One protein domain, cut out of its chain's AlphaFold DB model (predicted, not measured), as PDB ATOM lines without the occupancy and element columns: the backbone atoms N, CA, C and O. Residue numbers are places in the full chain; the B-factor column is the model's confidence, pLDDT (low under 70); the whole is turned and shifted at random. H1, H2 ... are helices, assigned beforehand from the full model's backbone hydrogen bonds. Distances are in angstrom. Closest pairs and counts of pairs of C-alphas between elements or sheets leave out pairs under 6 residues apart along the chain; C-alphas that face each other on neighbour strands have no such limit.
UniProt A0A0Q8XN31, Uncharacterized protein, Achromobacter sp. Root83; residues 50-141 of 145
ATOM      1  N   ARG A  50     -45.798  11.963 -11.770       83.19
ATOM      2  CA  ARG A  50     -45.576  13.165 -12.591       83.19
ATOM      3  C   ARG A  50     -44.371  13.967 -12.107       83.19
ATOM      4  O   ARG A  50     -43.564  14.364 -12.944       83.19
ATOM      5  N   TRP A  51     -44.225  14.167 -10.794       82.38
ATOM      6  CA  TRP A  51     -43.074  14.901 -10.246       82.38
ATOM      7  C   TRP A  51     -41.767  14.161 -10.545       82.38
ATOM      8  O   TRP A  51     -40.788  14.782 -10.945       82.38
ATOM      9  N   ARG A  52     -41.781  12.825 -10.455       84.81
ATOM     10  CA  ARG A  52     -40.612  11.975 -10.717       84.81
ATOM     11  C   ARG A  52     -40.179  12.064 -12.185       84.81
ATOM     12  O   ARG A  52     -38.999  12.224 -12.476       84.81
ATOM     13  N   ARG A  53     -41.143  12.078 -13.115       84.44
ATOM     14  CA  ARG A  53     -40.891  12.307 -14.551       84.44
ATOM     15  C   ARG A  53     -40.349  13.703 -14.849       84.44
ATOM     16  O   ARG A  53     -39.453  13.835 -15.672       84.44
ATOM     17  N   GLN A  54     -40.862  14.732 -14.177       86.75
ATOM     18  CA  GLN A  54     -40.336  16.093 -14.312       86.75
ATOM     19  C   GLN A  54     -38.906  16.203 -13.769       86.75
ATOM     20  O   GLN A  54     -38.062  16.809 -14.418       86.75
ATOM     21  N   ALA A  55     -38.617  15.580 -12.624       88.81
ATOM     22  CA  ALA A  55     -37.270  15.535 -12.063       88.81
ATOM     23  C   ALA A  55     -36.290  14.805 -12.997       88.81
ATOM     24  O   ALA A  55     -35.184  15.290 -13.206       88.81
ATOM     25  N   MET A  56     -36.714  13.698 -13.616       89.00
ATOM     26  CA  MET A  56     -35.925  12.979 -14.626       89.00
ATOM     27  C   MET A  56     -35.671  13.810 -15.888       89.00
ATOM     28  O   MET A  56     -34.565  13.776 -16.418       89.00
ATOM     29  N   ALA A  57     -36.657  14.578 -16.360       89.88
ATOM     30  CA  ALA A  57     -36.466  15.482 -17.495       89.88
ATOM     31  C   ALA A  57     -35.435  16.576 -17.171       89.88
ATOM     32  O   ALA A  57     -34.485  16.768 -17.920       89.88
ATOM     33  N   LEU A  58     -35.548  17.210 -15.998       89.25
ATOM     34  CA  LEU A  58     -34.571  18.209 -15.548       89.25
ATOM     35  C   LEU A  58     -33.178  17.603 -15.308       89.25
ATOM     36  O   LEU A  58     -32.172  18.286 -15.479       89.25
ATOM     37  N   ALA A  59     -33.102  16.328 -14.918       90.62
ATOM     38  CA  ALA A  59     -31.839  15.605 -14.801       90.62
ATOM     39  C   ALA A  59     -31.180  15.370 -16.165       90.62
ATOM     40  O   ALA A  59     -29.956  15.436 -16.256       90.62
ATOM     41  N   ALA A  60     -31.963  15.126 -17.220       89.75
ATOM     42  CA  ALA A  60     -31.440  15.033 -18.580       89.75
ATOM     43  C   ALA A  60     -30.836  16.375 -19.027       89.75
ATOM     44  O   ALA A  60     -29.689  16.398 -19.470       89.75
ATOM     45  N   ASP A  61     -31.533  17.488 -18.781       89.56
ATOM     46  CA  ASP A  61     -31.022  18.835 -19.079       89.56
ATOM     47  C   ASP A  61     -29.728  19.141 -18.293       89.56
ATOM     48  O   ASP A  61     -28.746  19.660 -18.836       89.56
ATOM     49  N   ALA A  62     -29.686  18.784 -17.002       88.44
ATOM     50  CA  ALA A  62     -28.497  18.950 -16.162       88.44
ATOM     51  C   ALA A  62     -27.319  18.089 -16.651       88.44
ATOM     52  O   ALA A  62     -26.170  18.549 -16.640       88.44
ATOM     53  N   LYS A  63     -27.607  16.870 -17.124       89.56
ATOM     54  CA  LYS A  63     -26.626  15.959 -17.713       89.56
ATOM     55  C   LYS A  63     -26.033  16.532 -18.998       89.56
ATOM     56  O   LYS A  63     -24.812  16.517 -19.126       89.56
ATOM     57  N   GLU A  64     -26.845  17.064 -19.906       88.56
ATOM     58  CA  GLU A  64     -26.361  17.688 -21.149       88.56
ATOM     59  C   GLU A  64     -25.465  18.901 -20.874       88.56
ATOM     60  O   GLU A  64     -24.417  19.074 -21.499       88.56
ATOM     61  N   GLY A  65     -25.834  19.725 -19.889       85.94
ATOM     62  CA  GLY A  65     -25.009  20.856 -19.470       85.94
ATOM     63  C   GLY A  65     -23.700  20.443 -18.788       85.94
ATOM     64  O   GLY A  65     -22.740  21.220 -18.805       85.94
ATOM     65  N   ALA A  66     -23.669  19.252 -18.176       87.19
ATOM     66  CA  ALA A  66     -22.580  18.719 -17.354       87.19
ATOM     67  C   ALA A  66     -22.070  19.718 -16.298       87.19
ATOM     68  O   ALA A  66     -20.887  19.744 -15.967       87.19
ATOM     69  N   ARG A  67     -22.945  20.589 -15.775       87.38
ATOM     70  CA  ARG A  67     -22.567  21.624 -14.798       87.38
ATOM     71  C   ARG A  67     -22.849  21.138 -13.385       87.38
ATOM     72  O   ARG A  67     -23.988  20.811 -13.061       87.38
ATOM     73  N   SER A  68     -21.842  21.201 -12.516       86.06
ATOM     74  CA  SER A  68     -21.977  20.913 -11.079       86.06
ATOM     75  C   SER A  68     -23.115  21.715 -10.431       86.06
ATOM     76  O   SER A  68     -23.950  21.156  -9.725       86.06
ATOM     77  N   GLY A  69     -23.201  23.017 -10.725       86.00
ATOM     78  CA  GLY A  69     -24.240  23.907 -10.197       86.00
ATOM     79  C   GLY A  69     -25.663  23.487 -10.574       86.00
ATOM     80  O   GLY A  69     -26.541  23.522  -9.718       86.00
ATOM     81  N   ALA A  70     -25.879  23.018 -11.808       86.94
ATOM     82  CA  ALA A  70     -27.195  22.560 -12.258       86.94
ATOM     83  C   ALA A  70     -27.655  21.317 -11.478       86.94
ATOM     84  O   ALA A  70     -28.809  21.240 -11.061       86.94
ATOM     85  N   TRP A  71     -26.735  20.385 -11.205       90.06
ATOM     86  CA  TRP A  71     -27.011  19.235 -10.344       90.06
ATOM     87  C   TRP A  71     -27.341  19.650  -8.906       90.06
ATOM     88  O   TRP A  71     -28.319  19.163  -8.345       90.06
ATOM     89  N   PHE A  72     -26.587  20.586  -8.322       89.12
ATOM     90  CA  PHE A  72     -26.867  21.100  -6.976       89.12
ATOM     91  C   PHE A  72     -28.236  21.786  -6.872       89.12
ATOM     92  O   PHE A  72     -28.977  21.539  -5.920       89.12
ATOM     93  N   GLU A  73     -28.595  22.627  -7.844       88.19
ATOM     94  CA  GLU A  73     -29.912  23.270  -7.895       88.19
ATOM     95  C   GLU A  73     -31.040  22.246  -8.038       88.19
ATOM     96  O   GLU A  73     -32.064  22.354  -7.358       88.19
ATOM     97  N   LEU A  74     -30.839  21.226  -8.876       89.75
ATOM     98  CA  LEU A  74     -31.808  20.158  -9.077       89.75
ATOM     99  C   LEU A  74     -32.026  19.342  -7.798       89.75
ATOM    100  O   LEU A  74     -33.175  19.146  -7.397       89.75
ATOM    101  N   ILE A  75     -30.949  18.922  -7.129       89.44
ATOM    102  CA  ILE A  75     -31.028  18.184  -5.860       89.44
ATOM    103  C   ILE A  75     -31.752  19.037  -4.813       89.44
ATOM    104  O   ILE A  75     -32.728  18.574  -4.232       89.44
ATOM    105  N   LYS A  76     -31.374  20.316  -4.645       88.75
ATOM    106  CA  LYS A  76     -32.053  21.241  -3.716       88.75
ATOM    107  C   LYS A  76     -33.545  21.368  -4.035       88.75
ATOM    108  O   LYS A  76     -34.373  21.297  -3.128       88.75
ATOM    109  N   ARG A  77     -33.909  21.517  -5.314       87.44
ATOM    110  CA  ARG A  77     -35.310  21.627  -5.751       87.44
ATOM    111  C   ARG A  77     -36.112  20.366  -5.428       87.44
ATOM    112  O   ARG A  77     -37.244  20.500  -4.974       87.44
ATOM    113  N   VAL A  78     -35.553  19.173  -5.629       86.81
ATOM    114  CA  VAL A  78     -36.231  17.914  -5.275       86.81
ATOM    115  C   VAL A  78     -36.317  17.747  -3.757       86.81
ATOM    116  O   VAL A  78     -37.390  17.437  -3.244       86.81
ATOM    117  N   SER A  79     -35.248  18.035  -3.011       85.06
ATOM    118  CA  SER A  79     -35.259  17.950  -1.545       85.06
ATOM    119  C   SER A  79     -36.293  18.892  -0.910       85.06
ATOM    120  O   SER A  79     -36.926  18.510   0.074       85.06
ATOM    121  N   LEU A  80     -36.542  20.075  -1.492       85.44
ATOM    122  CA  LEU A  80     -37.598  21.001  -1.044       85.44
ATOM    123  C   LEU A  80     -39.016  20.425  -1.137       85.44
ATOM    124  O   LEU A  80     -39.894  20.867  -0.402       85.44
ATOM    125  N   VAL A  81     -39.260  19.462  -2.029       82.00
ATOM    126  CA  VAL A  81     -40.580  18.823  -2.162       82.00
ATOM    127  C   VAL A  81     -40.843  17.858  -1.002       82.00
ATOM    128  O   VAL A  81     -41.987  17.695  -0.584       82.00
ATOM    129  N   HIS A  82     -39.793  17.238  -0.458       78.88
ATOM    130  CA  HIS A  82     -39.906  16.192   0.563       78.88
ATOM    131  C   HIS A  82     -39.512  16.649   1.975       78.88
ATOM    132  O   HIS A  82     -39.826  15.964   2.946       78.88
ATOM    133  N   THR A  83     -38.823  17.785   2.112       76.38
ATOM    134  CA  THR A  83     -38.278  18.272   3.386       76.38
ATOM    135  C   THR A  83     -38.673  19.726   3.634       76.38
ATOM    136  O   THR A  83     -38.700  20.542   2.717       76.38
ATOM    137  N   ALA A  84     -38.945  20.073   4.897       77.06
ATOM    138  CA  ALA A  84     -39.203  21.454   5.300       77.06
ATOM    139  C   ALA A  84     -38.015  22.365   4.943       77.06
ATOM    140  O   ALA A  84     -36.858  22.028   5.207       77.06
ATOM    141  N   ARG A  85     -38.311  23.546   4.385       75.75
ATOM    142  CA  ARG A  85     -37.309  24.515   3.907       75.75
ATOM    143  C   ARG A  85     -36.263  24.873   4.967       75.75
ATOM    144  O   ARG A  85     -35.094  25.021   4.636       75.75
ATOM    145  N   GLU A  86     -36.679  24.975   6.225       73.81
ATOM    146  CA  GLU A  86     -35.817  25.284   7.374       73.81
ATOM    147  C   GLU A  86     -34.736  24.222   7.593       73.81
ATOM    148  O   GLU A  86     -33.573  24.552   7.804       73.81
ATOM    149  N   ARG A  87     -35.098  22.937   7.469       75.56
ATOM    150  CA  ARG A  87     -34.143  21.828   7.593       75.56
ATOM    151  C   ARG A  87     -33.177  21.787   6.418       75.56
ATOM    152  O   ARG A  87     -32.010  21.486   6.617       75.56
ATOM    153  N   LEU A  88     -33.646  22.115   5.213       80.06
ATOM    154  CA  LEU A  88     -32.779  22.168   4.037       80.06
ATOM    155  C   LEU A  88     -31.781  23.331   4.107       80.06
ATOM    156  O   LEU A  88     -30.640  23.167   3.698       80.06
ATOM    157  N   ALA A  89     -32.187  24.488   4.636       77.75
ATOM    158  CA  ALA A  89     -31.308  25.648   4.792       77.75
ATOM    159  C   ALA A  89     -30.180  25.424   5.813       77.75
ATOM    160  O   ALA A  89     -29.158  26.100   5.744       77.75
ATOM    161  N   ALA A  90     -30.367  24.488   6.745       82.31
ATOM    162  CA  ALA A  90     -29.354  24.097   7.720       82.31
ATOM    163  C   ALA A  90     -28.345  23.067   7.180       82.31
ATOM    164  O   ALA A  90     -27.342  22.812   7.844       82.31
ATOM    165  N   LEU A  91     -28.603  22.460   6.014       84.12
ATOM    166  CA  LEU A  91     -27.698  21.488   5.401       84.12
ATOM    167  C   LEU A  91     -26.603  22.199   4.604       84.12
ATOM    168  O   LEU A  91     -26.876  23.123   3.836       84.12
ATOM    169  N   ASP A  92     -25.371  21.725   4.759       86.06
ATOM    170  CA  ASP A  92     -24.258  22.108   3.902       86.06
ATOM    171  C   ASP A  92     -24.294  21.332   2.569       86.06
ATOM    172  O   ASP A  92     -25.033  20.357   2.386       86.06
ATOM    173  N   ASP A  93     -23.494  21.773   1.597       86.06
ATOM    174  CA  ASP A  93     -23.466  21.154   0.267       86.06
ATOM    175  C   ASP A  93     -22.965  19.695   0.317       86.06
ATOM    176  O   ASP A  93     -23.356  18.875  -0.517       86.06
ATOM    177  N   ARG A  94     -22.151  19.332   1.318       86.81
ATOM    178  CA  ARG A  94     -21.697  17.952   1.525       86.81
ATOM    179  C   ARG A  94     -22.832  17.052   2.004       86.81
ATOM    180  O   ARG A  94     -23.071  16.025   1.367       86.81
ATOM    181  N   SER A  95     -23.553  17.431   3.059       86.56
ATOM    182  CA  SER A  95     -24.694  16.659   3.555       86.56
ATOM    183  C   SER A  95     -25.857  16.634   2.567       86.56
ATOM    184  O   SER A  95     -26.640  15.683   2.553       86.56
ATOM    185  N   LEU A  96     -25.957  17.622   1.673       85.81
ATOM    186  CA  LEU A  96     -26.860  17.530   0.529       85.81
ATOM    187  C   LEU A  96     -26.486  16.349  -0.383       85.81
ATOM    188  O   LEU A  96     -27.347  15.542  -0.724       85.81
ATOM    189  N   LEU A  97     -25.208  16.215  -0.748       88.69
ATOM    190  CA  LEU A  97     -24.742  15.099  -1.574       88.69
ATOM    191  C   LEU A  97     -24.808  13.756  -0.838       88.69
ATOM    192  O   LEU A  97     -24.906  12.717  -1.487       88.69
ATOM    193  N   GLU A  98     -24.729  13.723   0.495       88.31
ATOM    194  CA  GLU A  98     -24.859  12.484   1.291       88.31
ATOM    195  C   GLU A  98     -26.228  11.819   1.131       88.31
ATOM    196  O   GLU A  98     -26.338  10.604   1.278       88.31
ATOM    197  N   GLN A  99     -27.248  12.574   0.714       86.12
ATOM    198  CA  GLN A  99     -28.545  12.011   0.331       86.12
ATOM    199  C   GLN A  99     -28.429  11.076  -0.888       86.12
ATOM    200  O   GLN A  99     -29.200  10.125  -1.011       86.12
ATOM    201  N   LEU A 100     -27.442  11.299  -1.763       89.69
ATOM    202  CA  LEU A 100     -27.117  10.424  -2.887       89.69
ATOM    203  C   LEU A 100     -26.153   9.329  -2.407       89.69
ATOM    204  O   LEU A 100     -24.942   9.382  -2.636       89.69
ATOM    205  N   ALA A 101     -26.705   8.317  -1.734       86.19
ATOM    206  CA  ALA A 101     -25.934   7.207  -1.165       86.19
ATOM    207  C   ALA A 101     -25.139   6.402  -2.213       86.19
ATOM    208  O   ALA A 101     -24.093   5.846  -1.900       86.19
ATOM    209  N   ALA A 102     -25.618   6.361  -3.459       87.75
ATOM    210  CA  ALA A 102     -24.974   5.662  -4.572       87.75
ATOM    211  C   ALA A 102     -23.851   6.466  -5.254       87.75
ATOM    212  O   ALA A 102     -23.279   6.006  -6.240       87.75
ATOM    213  N   LEU A 103     -23.564   7.683  -4.781       90.38
ATOM    214  CA  LEU A 103     -22.501   8.512  -5.335       90.38
ATOM    215  C   LEU A 103     -21.165   8.196  -4.654       90.38
ATOM    216  O   LEU A 103     -20.992   8.453  -3.459       90.38
ATOM    217  N   ASP A 104     -20.209   7.704  -5.438       89.62
ATOM    218  CA  ASP A 104     -18.861   7.401  -4.961       89.62
ATOM    219  C   ASP A 104     -18.140   8.659  -4.445       89.62
ATOM    220  O   ASP A 104     -18.295   9.765  -4.975       89.62
ATOM    221  N   GLU A 105     -17.276   8.487  -3.445       87.62
ATOM    222  CA  GLU A 105     -16.487   9.574  -2.853       87.62
ATOM    223  C   GLU A 105     -15.652  10.403  -3.858       87.62
ATOM    224  O   GLU A 105     -15.672  11.635  -3.762       87.62
ATOM    225  N   PRO A 106     -14.961   9.822  -4.867       86.94
ATOM    226  CA  PRO A 106     -14.272  10.624  -5.882       86.94
ATOM    227  C   PRO A 106     -15.224  11.507  -6.701       86.94
ATOM    228  O   PRO A 106     -14.891  12.657  -6.996       86.94
ATOM    229  N   ALA A 107     -16.419  11.011  -7.037       87.06
ATOM    230  CA  ALA A 107     -17.421  11.777  -7.776       87.06
ATOM    231  C   ALA A 107     -18.017  12.900  -6.910       87.06
ATOM    232  O   ALA A 107     -18.188  14.026  -7.380       87.06
ATOM    233  N   ARG A 108     -18.249  12.624  -5.620       89.81
ATOM    234  CA  ARG A 108     -18.689  13.608  -4.619       89.81
ATOM    235  C   ARG A 108     -17.689  14.755  -4.477       89.81
ATOM    236  O   ARG A 108     -18.078  15.921  -4.528       89.81
ATOM    237  N   LYS A 109     -16.397  14.435  -4.365       88.31
ATOM    238  CA  LYS A 109     -15.329  15.440  -4.290       88.31
ATOM    239  C   LYS A 109     -15.264  16.293  -5.559       88.31
ATOM    240  O   LYS A 109     -15.237  17.516  -5.460       88.31
ATOM    241  N   ALA A 110     -15.314  15.668  -6.737       87.06
ATOM    242  CA  ALA A 110     -15.325  16.384  -8.013       87.06
ATOM    243  C   ALA A 110     -16.531  17.333  -8.147       87.06
ATOM    244  O   ALA A 110     -16.391  18.446  -8.657       87.06
ATOM    245  N   MET A 111     -17.703  16.934  -7.640       88.25
ATOM    246  CA  MET A 111     -18.879  17.803  -7.578       88.25
ATOM    247  C   MET A 111     -18.686  19.014  -6.662       88.25
ATOM    248  O   MET A 111     -19.012  20.127  -7.073       88.25
ATOM    249  N   LEU A 112     -18.158  18.818  -5.449       88.81
ATOM    250  CA  LEU A 112     -17.900  19.905  -4.496       88.81
ATOM    251  C   LEU A 112     -16.850  20.884  -5.033       88.81
ATOM    252  O   LEU A 112     -17.073  22.096  -5.038       88.81
ATOM    253  N   ASP A 113     -15.742  20.361  -5.561       86.25
ATOM    254  CA  ASP A 113     -14.676  21.166  -6.157       86.25
ATOM    255  C   ASP A 113     -15.204  21.984  -7.347       86.25
ATOM    256  O   ASP A 113     -14.937  23.185  -7.455       86.25
ATOM    257  N   GLY A 114     -16.012  21.358  -8.209       82.88
ATOM    258  CA  GLY A 114     -16.654  22.022  -9.339       82.88
ATOM    259  C   GLY A 114     -17.697  23.063  -8.924       82.88
ATOM    260  O   GLY A 114     -17.879  24.053  -9.633       82.88
ATOM    261  N   HIS A 115     -18.394  22.870  -7.799       82.06
ATOM    262  CA  HIS A 115     -19.370  23.835  -7.280       82.06
ATOM    263  C   HIS A 115     -18.678  25.093  -6.746       82.06
ATOM    264  O   HIS A 115     -19.039  26.212  -7.121       82.06
ATOM    265  N   HIS A 116     -17.618  24.919  -5.953       78.94
ATOM    266  CA  HIS A 116     -16.843  26.029  -5.397       78.94
ATOM    267  C   HIS A 116     -16.105  26.841  -6.468       78.94
ATOM    268  O   HIS A 116     -15.980  28.058  -6.336       78.94
ATOM    269  N   ARG A 117     -15.674  26.208  -7.570       77.81
ATOM    270  CA  ARG A 117     -15.030  26.899  -8.705       77.81
ATOM    271  C   ARG A 117     -16.009  27.610  -9.649       77.81
ATOM    272  O   ARG A 117     -15.576  28.170 -10.651       77.81
ATOM    273  N   ARG A 118     -17.313  27.620  -9.342       62.84
ATOM    274  CA  ARG A 118     -18.404  28.318 -10.058       62.84
ATOM    275  C   ARG A 118     -18.576  28.026 -11.555       62.84
ATOM    276  O   ARG A 118     -19.530  28.561 -12.120       62.84
ATOM    277  N   GLN A 119     -17.738  27.220 -12.215       59.78
ATOM    278  CA  GLN A 119     -17.854  27.056 -13.669       59.78
ATOM    279  C   GLN A 119     -17.139  25.855 -14.300       59.78
ATOM    280  O   GLN A 119     -16.895  25.884 -15.504       59.78
ATOM    281  N   ASP A 120     -16.846  24.792 -13.548       71.06
ATOM    282  CA  ASP A 120     -16.214  23.625 -14.167       71.06
ATOM    283  C   ASP A 120     -17.255  22.625 -14.680       71.06
ATOM    284  O   ASP A 120     -18.181  22.224 -13.959       71.06
ATOM    285  N   LYS A 121     -17.117  22.246 -15.953       81.81
ATOM    286  CA  LYS A 121     -17.865  21.119 -16.511       81.81
ATOM    287  C   LYS A 121     -17.354  19.858 -15.827       81.81
ATOM    288  O   LYS A 121     -16.150  19.632 -15.747       81.81
ATOM    289  N   LEU A 122     -18.268  19.038 -15.330       84.56
ATOM    290  CA  LEU A 122     -17.903  17.759 -14.748       84.56
ATOM    291  C   LEU A 122     -17.321  16.858 -15.845       84.56
ATOM    292  O   LEU A 122     -17.851  16.839 -16.961       84.56
ATOM    293  N   PRO A 123     -16.271  16.080 -15.536       88.38
ATOM    294  CA  PRO A 123     -15.824  15.010 -16.415       88.38
ATOM    295  C   PRO A 123     -16.993  14.081 -16.751       88.38
ATOM    296  O   PRO A 123     -17.809  13.781 -15.880       88.38
ATOM    297  N   GLU A 124     -17.058  13.593 -17.989       86.75
ATOM    298  CA  GLU A 124     -18.183  12.787 -18.486       86.75
ATOM    299  C   GLU A 124     -18.485  11.580 -17.582       86.75
ATOM    300  O   GLU A 124     -19.626  11.391 -17.163       86.75
ATOM    301  N   GLY A 125     -17.449  10.854 -17.145       87.88
ATOM    302  CA  GLY A 125     -17.610   9.728 -16.219       87.88
ATOM    303  C   GLY A 125     -18.168  10.115 -14.842       87.88
ATOM    304  O   GLY A 125     -18.923   9.347 -14.247       87.88
ATOM    305  N   VAL A 126     -17.851  11.317 -14.345       89.69
ATOM    306  CA  VAL A 126     -18.416  11.844 -13.090       89.69
ATOM    307  C   VAL A 126     -19.868  12.261 -13.304       89.69
ATOM    308  O   VAL A 126     -20.726  11.927 -12.494       89.69
ATOM    309  N   ASN A 127     -20.161  12.946 -14.409       91.12
ATOM    310  CA  ASN A 127     -21.511  13.379 -14.760       91.12
ATOM    311  C   ASN A 127     -22.474  12.184 -14.906       91.12
ATOM    312  O   ASN A 127     -23.590  12.218 -14.388       91.12
ATOM    313  N   ASP A 128     -22.025  11.093 -15.528       90.69
ATOM    314  CA  ASP A 128     -22.791   9.848 -15.622       90.69
ATOM    315  C   ASP A 128     -23.011   9.181 -14.262       90.69
ATOM    316  O   ASP A 128     -24.108   8.692 -13.980       90.69
ATOM    317  N   ALA A 129     -21.988   9.164 -13.401       91.69
ATOM    318  CA  ALA A 129     -22.117   8.635 -12.047       91.69
ATOM    319  C   ALA A 129     -23.147   9.431 -11.228       91.69
ATOM    320  O   ALA A 129     -24.001   8.830 -10.578       91.69
ATOM    321  N   VAL A 130     -23.127  10.764 -11.328       91.69
ATOM    322  CA  VAL A 130     -24.108  11.652 -10.684       91.69
ATOM    323  C   VAL A 130     -25.512  11.395 -11.218       91.69
ATOM    324  O   VAL A 130     -26.435  11.230 -10.424       91.69
ATOM    325  N   ALA A 131     -25.683  11.287 -12.538       92.12
ATOM    326  CA  ALA A 131     -26.985  11.015 -13.141       92.12
ATOM    327  C   ALA A 131     -27.574   9.674 -12.669       92.12
ATOM    328  O   ALA A 131     -28.758   9.604 -12.333       92.12
ATOM    329  N   ARG A 132     -26.749   8.618 -12.582       91.94
ATOM    330  CA  ARG A 132     -27.170   7.313 -12.044       91.94
ATOM    331  C   ARG A 132     -27.528   7.393 -10.562       91.94
ATOM    332  O   ARG A 132     -28.594   6.921 -10.175       91.94
ATOM    333  N   ALA A 133     -26.675   8.016  -9.751       92.69
ATOM    334  CA  ALA A 133     -26.911   8.158  -8.317       92.69
ATOM    335  C   ALA A 133     -28.175   8.980  -8.025       92.69
ATOM    336  O   ALA A 133     -28.947   8.636  -7.130       92.69
ATOM    337  N   PHE A 134     -28.427  10.027  -8.812       92.50
ATOM    338  CA  PHE A 134     -29.635  10.838  -8.723       92.50
ATOM    339  C   PHE A 134     -30.893  10.044  -9.099       92.50
ATOM    340  O   PHE A 134     -31.885  10.102  -8.377       92.50
ATOM    341  N   ALA A 135     -30.855   9.266 -10.186       90.19
ATOM    342  CA  ALA A 135     -31.976   8.415 -10.585       90.19
ATOM    343  C   ALA A 135     -32.311   7.369  -9.506       90.19
ATOM    344  O   ALA A 135     -33.471   7.226  -9.124       90.19
ATOM    345  N   GLN A 136     -31.296   6.707  -8.946       89.88
ATOM    346  CA  GLN A 136     -31.482   5.742  -7.861       89.88
ATOM    347  C   GLN A 136     -32.032   6.403  -6.588       89.88
ATOM    348  O   GLN A 136     -32.896   5.846  -5.913       89.88
ATOM    349  N   TRP A 137     -31.568   7.613  -6.268       90.88
ATOM    350  CA  TRP A 137     -32.109   8.389  -5.156       90.88
ATOM    351  C   TRP A 137     -33.591   8.736  -5.368       90.88
ATOM    352  O   TRP A 137     -34.398   8.527  -4.464       90.88
ATOM    353  N   LEU A 138     -33.979   9.171  -6.574       88.25
ATOM    354  CA  LEU A 138     -35.379   9.452  -6.923       88.25
ATOM    355  C   LEU A 138     -36.298   8.231  -6.773       88.25
ATOM    356  O   LEU A 138     -37.468   8.389  -6.420       88.25
ATOM    357  N   GLU A 139     -35.798   7.027  -7.055       85.69
ATOM    358  CA  GLU A 139     -36.549   5.779  -6.873       85.69
ATOM    359  C   GLU A 139     -36.781   5.440  -5.395       85.69
ATOM    360  O   GLU A 139     -37.833   4.896  -5.055       85.69
ATOM    361  N   GLY A 140     -35.833   5.796  -4.521       83.31
ATOM    362  CA  GLY A 140     -35.907   5.561  -3.078       83.31
ATOM    363  C   GLY A 140     -36.746   6.578  -2.296       83.31
ATOM    364  O   GLY A 140     -37.053   6.340  -1.127       83.31
ATOM    365  N   LEU A 141     -37.129   7.707  -2.905       83.75
ATOM    366  CA  LEU A 141     -37.904   8.746  -2.224       83.75
ATOM    367  C   LEU A 141     -39.368   8.321  -1.993       83.75
ATOM    368  O   LEU A 141     -40.015   7.781  -2.899       83.75
TER     369      LEU A 141
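This is residues 50 to 141 of the 145 residues of an uncharacterized protein of Achromobacter sp. Root83 (UniProt A0A0Q8XN31). Three long helices, H1, H2 and H6, lie side by side as a bundle, their centres making a triangle, and H5 crosses the end where H2 and H6 begin. Short H4 sits over H2 on the side away from H1, and H3 sits at the far end of H2. The printed part has 92 residues with six named helices, H1 to H6 in chain order, and no named strand: all helix. It is compact, with a radius of gyration of the C-alphas of 12.2 A and spans of 31 by 28 by 21 A.

Find C-alpha 50 at (-45.576, 13.165, -12.591); from there H1 runs 23.0 A through residues 50 to 65. H2, residues 68 to 82, covers 21.9 A. Next come H3, residues 85 to 89, 6.2 A, and H4, residues 93 to 98, 8.8 A. H5, residues 105 to 116, covers 16.7 A. H6, residues 124 to 140, runs 24.6 A to C-alpha 140 at (-35.907, 5.561, -3.078).

Begin with the hairpin of H1 and H2: they touch at C-alphas 62 and 70, their closest, 5.5 A apart, at a shallow tilt of 10 degrees, opposite ways. H1 touches H6 at C-alphas 63 and 127, the closest, 6.4 A apart. H2 and H6 are near each other. H5 is about perpendicular to H2, at 78 degrees, and touches it with residues 111 to 115 alone, closest at C-alphas 115 and 68, 5.5 A. H5 touches H6 too, closest at C-alphas 107 and 126, 5.4 A. H4 and H5, a hairpin, only just touch, with 3 pairs of C-alphas within 8 A, closest at 97 and 108, 6.9 A. H3 only just touches H2, also with 3 pairs, closest at C-alphas 88 and 80, 7.1 A. In H1, H3, H4, H5 and H6 every O i to N i+4 pair is within hydrogen-bond range; in H2, 9 of 11 are.

The farthest C-alphas, those of Arg 50 and Arg 117, are 33.7 A apart. The printed part has no cut and no long link. Look for low confidence at residues 118 to 119, under pLDDT 70.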